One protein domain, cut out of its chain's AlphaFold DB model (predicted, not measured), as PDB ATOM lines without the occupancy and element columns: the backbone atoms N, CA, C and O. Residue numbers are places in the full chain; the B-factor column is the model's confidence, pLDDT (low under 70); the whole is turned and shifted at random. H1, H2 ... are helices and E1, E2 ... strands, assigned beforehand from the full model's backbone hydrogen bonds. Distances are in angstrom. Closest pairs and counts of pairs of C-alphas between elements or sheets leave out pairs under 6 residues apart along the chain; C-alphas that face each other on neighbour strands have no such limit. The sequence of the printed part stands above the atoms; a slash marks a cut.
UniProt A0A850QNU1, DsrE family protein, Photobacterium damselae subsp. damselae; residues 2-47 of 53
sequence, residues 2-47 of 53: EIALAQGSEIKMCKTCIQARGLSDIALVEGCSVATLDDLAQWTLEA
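This is residues 2 to 47 of the 53 residues of the protein "DsrE family protein" of Photobacterium damselae subsp. damselae (UniProt A0A850QNU1). Two short strands, E1 and E2, run side by side in the middle of a thin, flat and open model, and three helices spread out round them without touching one another. H1 lies beyond the beginning of E1, H2 runs on from its end, residues 21 to 31 make a wide loop back to the beginning of E2, and residues 41 to 47, mostly H3, stick out as a free arm. The printed part has 46 residues, with three named helices and two named strands in the order H1, E1, H2, E2, H3; the two strands form one parallel sheet, and the class is mixed, helices and strands. The whole is only just loose, close to compact, with a radius of gyration of the C-alphas of 11.7 A and spans of 30 by 25 by 10 A.

H1 is residues 2 to 6, with C-alpha 2 at (227.905, 156.017, 188.986). E1 is residues 11 to 14, 10.1 A from first to last C-alpha, and begins with C-alpha 11 at (220.549, 160.996, 182.607). H2 is residues 15 to 20 and measures 8.7 A. E2 is residues 32 to 35 and measures 9.8 A. H3, the longest helix, is residues 37 to 46, 14.2 A long, and ends with C-alpha 46 at (218.225, 163.166, 167.451).

E1 and E2 are parallel neighbours, with 40 degrees between their directions. C-alphas 13 and 34 face each other at 4.7 A; N 13 and O 33, at 2.8 A, and N 35 and O 13, at 2.9 A, are within hydrogen-bond range. E1, H2 and E2 form a strand-helix-strand unit, two parallel neighbour strands with a helix between them along the chain, and its crossover is right-handed. The closest C-alphas of H2 and E2 are those of Lys 15 and Ala 35, 5.6 A apart. The closest C-alphas of E1 and H3 are those of Cys 14 and Leu 37, 6.8 A apart. The closest C-alphas of H1 and E1 are those of Leu 5 and Ile 11, 7.8 A apart. H1 is apart from H2 and from H3; H2 and H3 are only just apart, at 8.0 A. In H1, H2 and H3 every O i to N i+4 pair is within hydrogen-bond range.

The two C-alphas farthest apart are those of Asp 25 and Ala 47, 30.7 A. The printed part has no cut. The link from H2 to E2, 11 residues, is long; the links H1 to E1, E1 to H2 and E2 to H3 are tight. The mean pLDDT of the printed part is 96.6, and no printed residue is under 70.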
ATOM      1  N   GLU A   2     226.629 155.314 188.740       94.44
ATOM      2  CA  GLU A   2     227.905 156.017 188.986       94.44
ATOM      3  C   GLU A   2     228.907 155.936 187.823       94.44
ATOM      4  O   GLU A   2     229.390 156.965 187.372       94.44
ATOM      5  N   ILE A   3     229.164 154.740 187.275       97.31
ATOM      6  CA  ILE A   3     230.087 154.570 186.135       97.31
ATOM      7  C   ILE A   3     229.605 155.337 184.893       97.31
ATOM      8  O   ILE A   3     230.406 155.985 184.229       97.31
ATOM      9  N   ALA A   4     228.305 155.291 184.587       96.50
ATOM     10  CA  ALA A   4     227.746 155.981 183.424       96.50
ATOM     11  C   ALA A   4     227.851 157.507 183.572       96.50
ATOM     12  O   ALA A   4     228.251 158.192 182.632       96.50
ATOM     13  N   LEU A   5     227.567 158.025 184.772       96.31
ATOM     14  CA  LEU A   5     227.733 159.443 185.108       96.31
ATOM     15  C   LEU A   5     229.207 159.872 185.033       96.31
ATOM     16  O   LEU A   5     229.513 160.896 184.432       96.31
ATOM     17  N   ALA A   6     230.133 159.061 185.556       96.56
ATOM     18  CA  ALA A   6     231.573 159.323 185.480       96.56
ATOM     19  C   ALA A   6     232.111 159.326 184.035       96.56
ATOM     20  O   ALA A   6     233.114 159.975 183.750       96.56
ATOM     21  N   GLN A   7     231.439 158.624 183.118       97.69
ATOM     22  CA  GLN A   7     231.732 158.635 181.681       97.69
ATOM     23  C   GLN A   7     231.052 159.790 180.927       97.69
ATOM     24  O   GLN A   7     231.195 159.885 179.711       97.69
ATOM     25  N   GLY A   8     230.324 160.670 181.623       96.25
ATOM     26  CA  GLY A   8     229.650 161.826 181.028       96.25
ATOM     27  C   GLY A   8     228.303 161.511 180.376       96.25
ATOM     28  O   GLY A   8     227.834 162.295 179.557       96.25
ATOM     29  N   SER A   9     227.674 160.378 180.711       97.12
ATOM     30  CA  SER A   9     226.335 160.055 180.201       97.12
ATOM     31  C   SER A   9     225.292 161.013 180.776       97.12
ATOM     32  O   SER A   9     225.211 161.179 181.994       97.12
ATOM     33  N   GLU A  10     224.454 161.592 179.916       97.38
ATOM     34  CA  GLU A  10     223.328 162.421 180.350       97.38
ATOM     35  C   GLU A  10     222.158 161.536 180.807       97.38
ATOM     36  O   GLU A  10     221.739 160.620 180.096       97.38
ATOM     37  N   ILE A  11     221.626 161.794 182.007       97.19
ATOM     38  CA  ILE A  11     220.549 160.996 182.607       97.19
ATOM     39  C   ILE A  11     219.394 161.904 183.031       97.19
ATOM     40  O   ILE A  11     219.556 162.826 183.837       97.19
ATOM     41  N   LYS A  12     218.205 161.599 182.506       97.00
ATOM     42  CA  LYS A  12     216.966 162.344 182.745       97.00
ATOM     43  C   LYS A  12     215.870 161.449 183.317       97.00
ATOM     44  O   LYS A  12     215.645 160.336 182.852       97.00
ATOM     45  N   MET A  13     215.157 161.966 184.312       96.75
ATOM     46  CA  MET A  13     214.035 161.312 184.980       96.75
ATOM     47  C   MET A  13     212.717 161.899 184.472       96.75
ATOM     48  O   MET A  13     212.498 163.106 184.549       96.75
ATOM     49  N   CYS A  14     211.810 161.048 183.994       97.56
ATOM     50  CA  CYS A  14     210.486 161.468 183.528       97.56
ATOM     51  C   CYS A  14     209.669 162.138 184.654       97.56
ATOM     52  O   CYS A  14     209.351 161.508 185.664       97.56
ATOM     53  N   LYS A  15     209.267 163.399 184.448       97.44
ATOM     54  CA  LYS A  15     208.558 164.255 185.416       97.44
ATOM     55  C   LYS A  15     207.263 163.637 185.934       97.44
ATOM     56  O   LYS A  15     207.083 163.482 187.138       97.44
ATOM     57  N   THR A  16     206.356 163.259 185.041       97.81
ATOM     58  CA  THR A  16     205.069 162.669 185.444       97.81
ATOM     59  C   THR A  16     205.265 161.302 186.105       97.81
ATOM     60  O   THR A  16     204.522 160.933 187.012       97.81
ATOM     61  N   CYS A  17     206.320 160.576 185.725       97.75
ATOM     62  CA  CYS A  17     206.668 159.278 186.285       97.75
ATOM     63  C   CYS A  17     207.177 159.368 187.732       97.75
ATOM     64  O   CYS A  17     206.819 158.512 188.545       97.75
ATOM     65  N   ILE A  18     208.001 160.372 188.060       97.06
ATOM     66  CA  ILE A  18     208.457 160.617 189.440       97.06
ATOM     67  C   ILE A  18     207.326 161.177 190.309       97.06
ATOM     68  O   ILE A  18     207.197 160.783 191.466       97.06
ATOM     69  N   GLN A  19     206.451 162.015 189.739       96.94
ATOM     70  CA  GLN A  19     205.263 162.538 190.417       96.94
ATOM     71  C   GLN A  19     204.301 161.418 190.808       96.94
ATOM     72  O   GLN A  19     203.926 161.311 191.971       96.94
ATOM     73  N   ALA A  20     203.976 160.525 189.868       98.00
ATOM     74  CA  ALA A  20     203.108 159.377 190.123       98.00
ATOM     75  C   ALA A  20     203.667 158.418 191.191       98.00
ATOM     76  O   ALA A  20     202.909 157.687 191.823       98.00
ATOM     77  N   ARG A  21     204.989 158.424 191.401       97.00
ATOM     78  CA  ARG A  21     205.676 157.623 192.424       97.00
ATOM     79  C   ARG A  21     205.884 158.365 193.749       97.00
ATOM     80  O   ARG A  21     206.491 157.799 194.650       97.00
ATOM     81  N   GLY A  22     205.418 159.610 193.875       96.25
ATOM     82  CA  GLY A  22     205.600 160.417 195.085       96.25
ATOM     83  C   GLY A  22     207.050 160.845 195.342       96.25
ATOM     84  O   GLY A  22     207.409 161.127 196.477       96.25
ATOM     85  N   LEU A  23     207.894 160.892 194.305       95.94
ATOM     86  CA  LEU A  23     209.333 161.178 194.420       95.94
ATOM     87  C   LEU A  23     209.685 162.643 194.103       95.94
ATOM     88  O   LEU A  23     210.843 162.950 193.844       95.94
ATOM     89  N   SER A  24     208.699 163.543 194.056       92.88
ATOM     90  CA  SER A  24     208.904 164.916 193.553       92.88
ATOM     91  C   SER A  24     209.792 165.770 194.456       92.88
ATOM     92  O   SER A  24     210.521 166.615 193.950       92.88
ATOM     93  N   ASP A  25     209.755 165.517 195.765       91.44
ATOM     94  CA  ASP A  25     210.441 166.333 196.775       91.44
ATOM     95  C   ASP A  25     211.713 165.659 197.318       91.44
ATOM     96  O   ASP A  25     212.266 166.070 198.338       91.44
ATOM     97  N   ILE A  26     212.177 164.594 196.660       93.44
ATOM     98  CA  ILE A  26     213.368 163.845 197.067       93.44
ATOM     99  C   ILE A  26     214.573 164.362 196.285       93.44
ATOM    100  O   ILE A  26     214.501 164.589 195.077       93.44
ATOM    101  N   ALA A  27     215.704 164.514 196.976       93.06
ATOM    102  CA  ALA A  27     216.967 164.847 196.335       93.06
ATOM    103  C   ALA A  27     217.340 163.777 195.297       93.06
ATOM    104  O   ALA A  27     217.396 162.583 195.602       93.06
ATOM    105  N   LEU A  28     217.593 164.214 194.066       92.81
ATOM    106  CA  LEU A  28     218.065 163.332 193.006       92.81
ATOM    107  C   LEU A  28     219.542 162.987 193.206       92.81
ATOM    108  O   LEU A  28     220.291 163.727 193.843       92.81
ATOM    109  N   VAL A  29     219.957 161.869 192.608       94.44
ATOM    110  CA  VAL A  29     221.378 161.538 192.472       94.44
ATOM    111  C   VAL A  29     222.074 162.661 191.702       94.44
ATOM    112  O   VAL A  29     221.551 163.140 190.694       94.44
ATOM    113  N   GLU A  30     223.250 163.074 192.169       94.00
ATOM    114  CA  GLU A  30     224.050 164.103 191.507       94.00
ATOM    115  C   GLU A  30     224.317 163.733 190.035       94.00
ATOM    116  O   GLU A  30     224.615 162.583 189.711       94.00
ATOM    117  N   GLY A  31     224.149 164.701 189.132       94.88
ATOM    118  CA  GLY A  31     224.255 164.492 187.683       94.88
ATOM    119  C   GLY A  31     222.979 163.976 187.002       94.88
ATOM    120  O   GLY A  31     222.936 163.916 185.776       94.88
ATOM    121  N   CYS A  32     221.921 163.656 187.753       95.81
ATOM    122  CA  CYS A  32     220.597 163.374 187.193       95.81
ATOM    123  C   CYS A  32     219.710 164.626 187.212       95.81
ATOM    124  O   CYS A  32     219.768 165.435 188.138       95.81
ATOM    125  N   SER A  33     218.838 164.764 186.214       95.19
ATOM    126  CA  SER A  33     217.891 165.884 186.116       95.19
ATOM    127  C   SER A  33     216.468 165.412 185.810       95.19
ATOM    128  O   SER A  33     216.259 164.283 185.369       95.19
ATOM    129  N   VAL A  34     215.462 166.253 186.073       96.88
ATOM    130  CA  VAL A  34     214.065 165.975 185.697       96.88
ATOM    131  C   VAL A  34     213.809 166.478 184.280       96.88
ATOM    132  O   VAL A  34     214.219 167.584 183.942       96.88
ATOM    133  N   ALA A  35     213.080 165.698 183.485       97.88
ATOM    134  CA  ALA A  35     212.702 166.040 182.120       97.88
ATOM    135  C   ALA A  35     211.267 165.619 181.790       97.88
ATOM    136  O   ALA A  35     210.585 164.952 182.570       97.88
ATOM    137  N   THR A  36     210.794 166.022 180.624       98.19
ATOM    138  CA  THR A  36     209.448 165.771 180.114       98.19
ATOM    139  C   THR A  36     209.442 164.682 179.044       98.19
ATOM    140  O   THR A  36     210.484 164.173 178.632       98.19
ATOM    141  N   LEU A  37     208.245 164.299 178.600       98.06
ATOM    142  CA  LEU A  37     208.114 163.381 177.474       98.06
ATOM    143  C   LEU A  37     208.543 164.036 176.150       98.06
ATOM    144  O   LEU A  37     209.040 163.336 175.274       98.06
ATOM    145  N   ASP A  38     208.421 165.361 176.036       98.25
ATOM    146  CA  ASP A  38     208.878 166.115 174.865       98.25
ATOM    147  C   ASP A  38     210.408 166.052 174.740       98.25
ATOM    148  O   ASP A  38     210.927 165.864 173.643       98.25
ATOM    149  N   ASP A  39     211.135 166.091 175.865       98.19
ATOM    150  CA  ASP A  39     212.591 165.888 175.879       98.19
ATOM    151  C   ASP A  39     212.974 164.487 175.381       98.19
ATOM    152  O   ASP A  39     213.911 164.335 174.601       98.19
ATOM    153  N   LEU A  40     212.229 163.451 175.795       98.25
ATOM    154  CA  LEU A  40     212.445 162.086 175.303       98.25
ATOM    155  C   LEU A  40     212.146 161.976 173.802       98.25
ATOM    156  O   LEU A  40     212.877 161.294 173.081       98.25
ATOM    157  N   ALA A  41     211.080 162.626 173.329       98.38
ATOM    158  CA  ALA A  41     210.736 162.655 171.913       98.38
ATOM    159  C   ALA A  41     211.849 163.324 171.096       98.38
ATOM    160  O   ALA A  41     212.265 162.777 170.076       98.38
ATOM    161  N   GLN A  42     212.390 164.441 171.587       98.50
ATOM    162  CA  GLN A  42     213.516 165.123 170.956       98.50
ATOM    163  C   GLN A  42     214.766 164.234 170.920       98.50
ATOM    164  O   GLN A  42     215.329 164.028 169.849       98.50
ATOM    165  N   TRP A  43     215.147 163.618 172.043       97.94
ATOM    166  CA  TRP A  43     216.270 162.671 172.093       97.94
ATOM    167  C   TRP A  43     216.100 161.487 171.144       97.94
ATOM    168  O   TRP A  43     217.063 161.032 170.539       97.94
ATOM    169  N   THR A  44     214.871 160.996 170.998       98.12
ATOM    170  CA  THR A  44     214.554 159.899 170.077       98.12
ATOM    171  C   THR A  44     214.732 160.316 168.618       98.12
ATOM    172  O   THR A  44     215.183 159.506 167.816       98.12
ATOM    173  N   LEU A  45     214.383 161.558 168.269       98.50
ATOM    174  CA  LEU A  45     214.565 162.097 166.918       98.50
ATOM    175  C   LEU A  45     216.035 162.395 166.601       98.50
ATOM    176  O   LEU A  45     216.450 162.249 165.454       98.50
ATOM    177  N   GLU A  46     216.804 162.834 167.596       98.31
ATOM    178  CA  GLU A  46     218.225 163.166 167.451       98.31
ATOM    179  C   GLU A  46     219.134 161.930 167.447       98.31
ATOM    180  O   GLU A  46     220.199 161.955 166.833       98.31
ATOM    181  N   ALA A  47     218.741 160.856 168.133       98.38
ATOM    182  CA  ALA A  47     219.544 159.646 168.236       98.38
ATOM    183  C   ALA A  47     219.484 158.799 166.955       98.38
ATOM    184  O   ALA A  47     218.414 158.499 166.434       98.38
TER     185      ALA A  47